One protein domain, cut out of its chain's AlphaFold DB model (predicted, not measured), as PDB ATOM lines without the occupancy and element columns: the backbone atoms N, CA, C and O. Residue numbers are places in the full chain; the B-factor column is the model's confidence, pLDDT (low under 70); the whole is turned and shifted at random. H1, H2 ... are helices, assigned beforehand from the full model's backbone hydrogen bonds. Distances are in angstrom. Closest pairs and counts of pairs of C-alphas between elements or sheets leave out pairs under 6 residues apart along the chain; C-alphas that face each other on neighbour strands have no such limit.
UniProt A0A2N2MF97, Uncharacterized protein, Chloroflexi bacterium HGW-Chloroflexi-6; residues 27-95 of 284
ATOM      1  N   LYS A  27     144.467 147.542 202.094       86.62
ATOM      2  CA  LYS A  27     144.212 146.101 201.918       86.62
ATOM      3  C   LYS A  27     143.412 145.802 200.658       86.62
ATOM      4  O   LYS A  27     143.722 144.808 200.003       86.62
ATOM      5  N   THR A  28     142.405 146.615 200.360       84.31
ATOM      6  CA  THR A  28     141.498 146.444 199.221       84.31
ATOM      7  C   THR A  28     142.240 146.695 197.922       84.31
ATOM      8  O   THR A  28     142.240 145.843 197.035       84.31
ATOM      9  N   ASP A  29     142.992 147.785 197.851       78.75
ATOM     10  CA  ASP A  29     143.653 148.166 196.613       78.75
ATOM     11  C   ASP A  29     144.934 147.370 196.332       78.75
ATOM     12  O   ASP A  29     145.387 147.249 195.192       78.75
ATOM     13  N   THR A  30     145.534 146.790 197.372       80.00
ATOM     14  CA  THR A  30     146.627 145.820 197.221       80.00
ATOM     15  C   THR A  30     146.151 144.374 197.297       80.00
ATOM     16  O   THR A  30     146.973 143.474 197.494       80.00
ATOM     17  N   ASN A  31     144.845 144.119 197.162       80.44
ATOM     18  CA  ASN A  31     144.310 142.770 197.237       80.44
ATOM     19  C   ASN A  31     144.775 141.941 196.021       80.44
ATOM     20  O   ASN A  31     144.351 142.208 194.892       80.44
ATOM     21  N   PRO A  32     145.619 140.908 196.213       73.31
ATOM     22  CA  PRO A  32     146.065 140.070 195.109       73.31
ATOM     23  C   PRO A  32     144.929 139.216 194.535       73.31
ATOM     24  O   PRO A  32     145.068 138.727 193.419       73.31
ATOM     25  N   THR A  33     143.811 139.043 195.254       76.00
ATOM     26  CA  THR A  33     142.708 138.159 194.856       76.00
ATOM     27  C   THR A  33     142.135 138.519 193.494       76.00
ATOM     28  O   THR A  33     141.899 137.609 192.711       76.00
ATOM     29  N   MET A  34     141.987 139.805 193.156       70.06
ATOM     30  CA  MET A  34     141.515 140.196 191.819       70.06
ATOM     31  C   MET A  34     142.430 139.647 190.719       70.06
ATOM     32  O   MET A  34     141.954 139.060 189.753       70.06
ATOM     33  N   TRP A  35     143.749 139.732 190.907       70.88
ATOM     34  CA  TRP A  35     144.718 139.202 189.948       70.88
ATOM     35  C   TRP A  35     144.765 137.680 189.938       70.88
ATOM     36  O   TRP A  35     144.804 137.083 188.867       70.88
ATOM     37  N   VAL A  36     144.730 137.043 191.109       74.44
ATOM     38  CA  VAL A  36     144.705 135.579 191.221       74.44
ATOM     39  C   VAL A  36     143.458 135.009 190.546       74.44
ATOM     40  O   VAL A  36     143.564 134.008 189.847       74.44
ATOM     41  N   VAL A  37     142.303 135.665 190.687       77.69
ATOM     42  CA  VAL A  37     141.061 135.275 190.008       77.69
ATOM     43  C   VAL A  37     141.190 135.466 188.500       77.69
ATOM     44  O   VAL A  37     140.933 134.518 187.767       77.69
ATOM     45  N   THR A  38     141.643 136.626 188.013       75.44
ATOM     46  CA  THR A  38     141.827 136.851 186.566       75.44
ATOM     47  C   THR A  38     142.780 135.827 185.948       75.44
ATOM     48  O   THR A  38     142.496 135.270 184.889       75.44
ATOM     49  N   VAL A  39     143.888 135.535 186.624       75.94
ATOM     50  CA  VAL A  39     144.902 134.579 186.162       75.94
ATOM     51  C   VAL A  39     144.393 133.147 186.256       75.94
ATOM     52  O   VAL A  39     144.620 132.364 185.340       75.94
ATOM     53  N   GLY A  40     143.672 132.807 187.325       76.69
ATOM     54  CA  GLY A  40     143.045 131.502 187.506       76.69
ATOM     55  C   GLY A  40     141.975 131.222 186.453       76.69
ATOM     56  O   GLY A  40     141.946 130.127 185.902       76.69
ATOM     57  N   VAL A  41     141.151 132.220 186.112       80.12
ATOM     58  CA  VAL A  41     140.164 132.128 185.025       80.12
ATOM     59  C   VAL A  41     140.866 131.938 183.684       80.12
ATOM     60  O   VAL A  41     140.524 131.008 182.965       80.12
ATOM     61  N   LEU A  42     141.889 132.741 183.374       78.00
ATOM     62  CA  LEU A  42     142.687 132.581 182.151       78.00
ATOM     63  C   LEU A  42     143.302 131.180 182.050       78.00
ATOM     64  O   LEU A  42     143.158 130.519 181.024       78.00
ATOM     65  N   ALA A  43     143.926 130.702 183.127       77.75
ATOM     66  CA  ALA A  43     144.525 129.375 183.177       77.75
ATOM     67  C   ALA A  43     143.481 128.258 183.017       77.75
ATOM     68  O   ALA A  43     143.724 127.302 182.283       77.75
ATOM     69  N   ALA A  44     142.310 128.379 183.654       78.25
ATOM     70  CA  ALA A  44     141.221 127.412 183.535       78.25
ATOM     71  C   ALA A  44     140.620 127.393 182.121       78.25
ATOM     72  O   ALA A  44     140.473 126.321 181.537       78.25
ATOM     73  N   SER A  45     140.337 128.562 181.536       78.50
ATOM     74  CA  SER A  45     139.855 128.687 180.157       78.50
ATOM     75  C   SER A  45     140.847 128.096 179.158       78.50
ATOM     76  O   SER A  45     140.444 127.360 178.257       78.50
ATOM     77  N   MET A  46     142.144 128.350 179.349       74.25
ATOM     78  CA  MET A  46     143.193 127.756 178.522       74.25
ATOM     79  C   MET A  46     143.263 126.240 178.722       74.25
ATOM     80  O   MET A  46     143.294 125.515 177.734       74.25
ATOM     81  N   GLY A  47     143.194 125.737 179.958       73.88
ATOM     82  CA  GLY A  47     143.155 124.299 180.252       73.88
ATOM     83  C   GLY A  47     141.976 123.575 179.588       73.88
ATOM     84  O   GLY A  47     142.159 122.507 179.005       73.88
ATOM     85  N   CYS A  48     140.785 124.178 179.596       77.81
ATOM     86  CA  CYS A  48     139.622 123.656 178.874       77.81
ATOM     87  C   CYS A  48     139.838 123.652 177.354       77.81
ATOM     88  O   CYS A  48     139.497 122.672 176.692       77.81
ATOM     89  N   PHE A  49     140.438 124.710 176.802       75.50
ATOM     90  CA  PHE A  49     140.764 124.787 175.378       75.50
ATOM     91  C   PHE A  49     141.791 123.717 174.969       75.50
ATOM     92  O   PHE A  49     141.585 123.028 173.974       75.50
ATOM     93  N   PHE A  50     142.835 123.503 175.781       69.50
ATOM     94  CA  PHE A  50     143.819 122.426 175.607       69.50
ATOM     95  C   PHE A  50     143.177 121.032 175.636       69.50
ATOM     96  O   PHE A  50     143.515 120.176 174.818       69.50
ATOM     97  N   GLY A  51     142.231 120.794 176.552       71.00
ATOM     98  CA  GLY A  51     141.488 119.534 176.612       71.00
ATOM     99  C   GLY A  51     140.729 119.252 175.313       71.00
ATOM    100  O   GLY A  51     140.813 118.149 174.777       71.00
ATOM    101  N   LEU A  52     140.066 120.270 174.756       74.56
ATOM    102  CA  LEU A  52     139.311 120.154 173.506       74.56
ATOM    103  C   LEU A  52     140.209 119.951 172.276       74.56
ATOM    104  O   LEU A  52     139.883 119.124 171.427       74.56
ATOM    105  N   THR A  53     141.343 120.651 172.172       68.19
ATOM    106  CA  THR A  53     142.260 120.502 171.026       68.19
ATOM    107  C   THR A  53     143.026 119.183 171.050       68.19
ATOM    108  O   THR A  53     143.272 118.611 169.991       68.19
ATOM    109  N   SER A  54     143.345 118.648 172.236       66.75
ATOM    110  CA  SER A  54     143.982 117.329 172.370       66.75
ATOM    111  C   SER A  54     143.093 116.176 171.885       66.75
ATOM    112  O   SER A  54     143.596 115.186 171.356       66.75
ATOM    113  N   LEU A  55     141.767 116.326 171.995       71.62
ATOM    114  CA  LEU A  55     140.786 115.349 171.517       71.62
ATOM    115  C   LEU A  55     140.595 115.384 169.988       71.62
ATOM    116  O   LEU A  55     140.061 114.430 169.429       71.62
ATOM    117  N   ALA A  56     141.033 116.447 169.304       72.56
ATOM    118  CA  ALA A  56     140.774 116.671 167.878       72.56
ATOM    119  C   ALA A  56     141.792 116.021 166.911       72.56
ATOM    120  O   ALA A  56     141.620 116.127 165.700       72.56
ATOM    121  N   GLY A  57     142.808 115.306 167.408       60.56
ATOM    122  CA  GLY A  57     143.781 114.596 166.566       60.56
ATOM    123  C   GLY A  57     144.986 115.455 166.158       60.56
ATOM    124  O   GLY A  57     144.896 116.653 165.909       60.56
ATOM    125  N   ALA A  58     146.157 114.825 166.172       59.66
ATOM    126  CA  ALA A  58     147.454 115.465 166.334       59.66
ATOM    127  C   ALA A  58     148.133 115.882 165.015       59.66
ATOM    128  O   ALA A  58     148.812 115.072 164.398       59.66
ATOM    129  N   GLU A  59     148.049 117.169 164.661       68.00
ATOM    130  CA  GLU A  59     149.056 117.879 163.836       68.00
ATOM    131  C   GLU A  59     149.386 119.290 164.390       68.00
ATOM    132  O   GLU A  59     150.078 120.096 163.775       68.00
ATOM    133  N   THR A  60     148.934 119.609 165.605       64.19
ATOM    134  CA  THR A  60     148.915 120.962 166.201       64.19
ATOM    135  C   THR A  60     150.168 121.354 167.004       64.19
ATOM    136  O   THR A  60     150.136 122.334 167.750       64.19
ATOM    137  N   GLY A  61     151.289 120.639 166.853       65.69
ATOM    138  CA  GLY A  61     152.486 120.796 167.702       65.69
ATOM    139  C   GLY A  61     153.018 122.233 167.814       65.69
ATOM    140  O   GLY A  61     153.260 122.710 168.916       65.69
ATOM    141  N   GLY A  62     153.098 122.974 166.702       73.31
ATOM    142  CA  GLY A  62     153.579 124.364 166.726       73.31
ATOM    143  C   GLY A  62     152.644 125.345 167.448       73.31
ATOM    144  O   GLY A  62     153.097 126.333 168.021       73.31
ATOM    145  N   PHE A  63     151.337 125.073 167.468       74.12
ATOM    146  CA  PHE A  63     150.365 125.909 168.176       74.12
ATOM    147  C   PHE A  63     150.410 125.676 169.694       74.12
ATOM    148  O   PHE A  63     150.226 126.613 170.475       74.12
ATOM    149  N   MET A  64     150.707 124.442 170.117       73.50
ATOM    150  CA  MET A  64     150.856 124.083 171.530       73.50
ATOM    151  C   MET A  64     152.002 124.850 172.199       73.50
ATOM    152  O   MET A  64     151.813 125.388 173.291       73.50
ATOM    153  N   ASP A  65     153.151 124.967 171.529       72.81
ATOM    154  CA  ASP A  65     154.319 125.682 172.060       72.81
ATOM    155  C   ASP A  65     154.045 127.181 172.245       72.81
ATOM    156  O   ASP A  65     154.396 127.766 173.274       72.81
ATOM    157  N   ILE A  66     153.352 127.804 171.283       78.88
ATOM    158  CA  ILE A  66     152.956 129.218 171.364       78.88
ATOM    159  C   ILE A  66     152.009 129.440 172.549       78.88
ATOM    160  O   ILE A  66     152.204 130.370 173.331       78.88
ATOM    161  N   MET A  67     151.005 128.576 172.725       75.38
ATOM    162  CA  MET A  67     150.058 128.710 173.835       75.38
ATOM    163  C   MET A  67     150.725 128.504 175.195       75.38
ATOM    164  O   MET A  67     150.455 129.268 176.122       75.38
ATOM    165  N   LEU A  68     151.647 127.544 175.317       78.75
ATOM    166  CA  LEU A  68     152.433 127.354 176.537       78.75
ATOM    167  C   LEU A  68     153.265 128.604 176.867       78.75
ATOM    168  O   LEU A  68     153.318 129.025 178.025       78.75
ATOM    169  N   MET A  69     153.871 129.228 175.854       80.00
ATOM    170  CA  MET A  69     154.645 130.459 176.018       80.00
ATOM    171  C   MET A  69     153.769 131.629 176.482       80.00
ATOM    172  O   MET A  69     154.169 132.365 177.386       80.00
ATOM    173  N   ILE A  70     152.563 131.783 175.924       81.06
ATOM    174  CA  ILE A  70     151.599 132.810 176.352       81.06
ATOM    175  C   ILE A  70     151.172 132.558 177.802       81.06
ATOM    176  O   ILE A  70     151.281 133.465 178.625       81.06
ATOM    177  N   CYS A  71     150.773 131.328 178.149       79.38
ATOM    178  CA  CYS A  71     150.424 130.943 179.520       79.38
ATOM    179  C   CYS A  71     151.553 131.261 180.505       79.38
ATOM    180  O   CYS A  71     151.332 131.912 181.528       79.38
ATOM    181  N   GLY A  72     152.774 130.820 180.185       80.56
ATOM    182  CA  GLY A  72     153.957 131.061 181.003       80.56
ATOM    183  C   GLY A  72     154.234 132.553 181.178       80.56
ATOM    184  O   GLY A  72     154.489 133.001 182.294       80.56
ATOM    185  N   SER A  73     154.094 133.340 180.108       82.12
ATOM    186  CA  SER A  73     154.266 134.796 180.139       82.12
ATOM    187  C   SER A  73     153.200 135.485 180.993       82.12
ATOM    188  O   SER A  73     153.530 136.352 181.804       82.12
ATOM    189  N   CYS A  74     151.934 135.072 180.883       82.00
ATOM    190  CA  CYS A  74     150.841 135.579 181.713       82.00
ATOM    191  C   CYS A  74     151.050 135.246 183.196       82.00
ATOM    192  O   CYS A  74     150.873 136.122 184.044       82.00
ATOM    193  N   LEU A  75     151.475 134.019 183.520       81.19
ATOM    194  CA  LEU A  75     151.785 133.607 184.892       81.19
ATOM    195  C   LEU A  75     152.984 134.369 185.460       81.19
ATOM    196  O   LEU A  75     152.930 134.828 186.601       81.19
ATOM    197  N   LEU A  76     154.044 134.556 184.671       83.12
ATOM    198  CA  LEU A  76     155.215 135.329 185.079       83.12
ATOM    199  C   LEU A  76     154.848 136.797 185.323       83.12
ATOM    200  O   LEU A  76     155.225 137.364 186.349       83.12
ATOM    201  N   PHE A  77     154.072 137.403 184.421       83.44
ATOM    202  CA  PHE A  77     153.572 138.767 184.578       83.44
ATOM    203  C   PHE A  77     152.697 138.905 185.827       83.44
ATOM    204  O   PHE A  77     152.876 139.842 186.606       83.44
ATOM    205  N   ALA A  78     151.798 137.949 186.066       81.81
ATOM    206  CA  ALA A  78     150.963 137.903 187.257       81.81
ATOM    207  C   ALA A  78     151.780 137.768 188.546       81.81
ATOM    208  O   ALA A  78     151.546 138.513 189.497       81.81
ATOM    209  N   ALA A  79     152.762 136.864 188.574       80.94
ATOM    210  CA  ALA A  79     153.655 136.672 189.710       80.94
ATOM    211  C   ALA A  79     154.496 137.929 189.977       80.94
ATOM    212  O   ALA A  79     154.598 138.376 191.120       80.94
ATOM    213  N   TRP A  80     155.033 138.557 188.927       85.94
ATOM    214  CA  TRP A  80     155.778 139.810 189.030       85.94
ATOM    215  C   TRP A  80     154.899 140.956 189.545       85.94
ATOM    216  O   TRP A  80     155.269 141.657 190.492       85.94
ATOM    217  N   ARG A  81     153.701 141.134 188.975       83.88
ATOM    218  CA  ARG A  81     152.771 142.197 189.369       83.88
ATOM    219  C   ARG A  81     152.239 141.982 190.785       83.88
ATOM    220  O   ARG A  81     152.244 142.931 191.571       83.88
ATOM    221  N   GLY A  82     151.841 140.756 191.116       83.69
ATOM    222  CA  GLY A  82     151.372 140.344 192.438       83.69
ATOM    223  C   GLY A  82     152.461 140.474 193.501       83.69
ATOM    224  O   GLY A  82     152.221 141.074 194.544       83.69
ATOM    225  N   GLY A  83     153.685 140.029 193.205       85.06
ATOM    226  CA  GLY A  83     154.850 140.218 194.068       85.06
ATOM    227  C   GLY A  83     155.152 141.697 194.314       85.06
ATOM    228  O   GLY A  83     155.345 142.106 195.459       85.06
ATOM    229  N   ARG A  84     155.099 142.538 193.273       87.06
ATOM    230  CA  ARG A  84     155.274 143.995 193.403       87.06
ATOM    231  C   ARG A  84     154.185 144.639 194.265       87.06
ATOM    232  O   ARG A  84     154.504 145.504 195.076       87.06
ATOM    233  N   LEU A  85     152.921 144.237 194.109       85.44
ATOM    234  CA  LEU A  85     151.810 144.728 194.936       85.44
ATOM    235  C   LEU A  85     151.920 144.246 196.385       85.44
ATOM    236  O   LEU A  85     151.691 145.028 197.302       85.44
ATOM    237  N   PHE A  86     152.343 143.002 196.606       85.19
ATOM    238  CA  PHE A  86     152.587 142.459 197.940       85.19
ATOM    239  C   PHE A  86     153.730 143.186 198.656       85.19
ATOM    240  O   PHE A  86     153.583 143.589 199.809       85.19
ATOM    241  N   LEU A  87     154.853 143.411 197.968       88.44
ATOM    242  CA  LEU A  87     155.969 144.192 198.504       88.44
ATOM    243  C   LEU A  87     155.540 145.627 198.801       88.44
ATOM    244  O   LEU A  87     155.857 146.141 199.870       88.44
ATOM    245  N   MET A  88     154.765 146.242 197.906       86.31
ATOM    246  CA  MET A  88     154.195 147.569 198.120       86.31
ATOM    247  C   MET A  88     153.293 147.593 199.360       86.31
ATOM    248  O   MET A  88     153.484 148.439 200.227       86.31
ATOM    249  N   ARG A  89     152.371 146.635 199.505       88.56
ATOM    250  CA  ARG A  89     151.530 146.476 200.701       88.56
ATOM    251  C   ARG A  89     152.372 146.377 201.964       88.56
ATOM    252  O   ARG A  89     152.113 147.087 202.927       88.56
ATOM    253  N   ARG A  90     153.396 145.520 201.956       90.25
ATOM    254  CA  ARG A  90     154.296 145.337 203.099       90.25
ATOM    255  C   ARG A  90     155.051 146.624 203.433       90.25
ATOM    256  O   ARG A  90     155.168 146.956 204.605       90.25
ATOM    257  N   GLN A  91     155.534 147.347 202.427       89.94
ATOM    258  CA  GLN A  91     156.214 148.629 202.606       89.94
ATOM    259  C   GLN A  91     155.286 149.718 203.144       89.94
ATOM    260  O   GLN A  91     155.733 150.538 203.933       89.94
ATOM    261  N   MET A  92     154.014 149.731 202.744       87.75
ATOM    262  CA  MET A  92     153.047 150.722 203.224       87.75
ATOM    263  C   MET A  92     152.606 150.410 204.648       87.75
ATOM    264  O   MET A  92     152.633 151.295 205.486       87.75
ATOM    265  N   LEU A  93     152.307 149.147 204.958       89.75
ATOM    266  CA  LEU A  93     151.902 148.743 206.308       89.75
ATOM    267  C   LEU A  93     153.032 148.860 207.341       89.75
ATOM    268  O   LEU A  93     152.755 149.122 208.507       89.75
ATOM    269  N   ASN A  94     154.286 148.668 206.923       92.94
ATOM    270  CA  ASN A  94     155.454 148.810 207.798       92.94
ATOM    271  C   ASN A  94     156.113 150.195 207.698       92.94
ATOM    272  O   ASN A  94     157.106 150.443 208.381       92.94
ATOM    273  N   GLY A  95     155.626 151.062 206.808       92.38
ATOM    274  CA  GLY A  95     156.174 152.394 206.606       92.38
ATOM    275  C   GLY A  95     155.894 153.268 207.820       92.38
ATOM    276  O   GLY A  95     154.784 153.265 208.350       92.38
TER     277      GLY A  95
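What this domain is: This is residues 27 to 95 of the 284 residues of an uncharacterized protein of Chloroflexi bacterium HGW-Chloroflexi-6 (UniProt A0A2N2MF97). The domain is a long helical hairpin: H1 and the longer H2 lie side by side and run opposite ways, with a turn of chain at one end where residues 55 to 63 stick out free. It makes a thin rod, though only just a rod, spanning 56 by 18 by 10 A. The printed part has 69 residues with two named helices, H1 then H2, and no named strand; the class is all helix. The whole is only just loose, close to extended, with a radius of gyration of the C-alphas of 16.4 A.

Where its parts are: The printed part begins at Lys 27, with its C-alpha at (144.212, 146.101, 201.918). H1 is residues 33 to 54, 30.7 A from first to last C-alpha, and C-alpha 33 is at (142.708, 138.159, 194.856). H2 is residues 61 to 93, 47.7 A from first to last C-alpha, and C-alpha 93 is at (151.902, 148.743, 206.308).

How they stand to each other: H1 and H2 form a helical hairpin, two helices in sequence that touch and run opposite ways. Their lines stand at a shallow tilt of 11 degrees. They touch with 8 pairs of C-alphas within 8 A, and the closest C-alphas are those of Trp 35 and Ala 78, 6.9 A apart. H2 touches H1 with residues 71 to 82 alone. Centre to centre they are 13.5 A apart. In H1 every O i to N i+4 pair is within hydrogen-bond range; in H2 28 of 29 are.

The domain as a whole: The two C-alphas farthest apart are those of Gly 57 and Gly 95, at 56.4 A. The printed part has no cut, and the link from H1 to H2, six residues, is short. Residues 55 to 63, of which 61 to 63 belong to H2, stand free. The mean pLDDT of the printed part is 78.4, and it is under 70 at residues 53 to 54 and 57 to 61 and at residue 50.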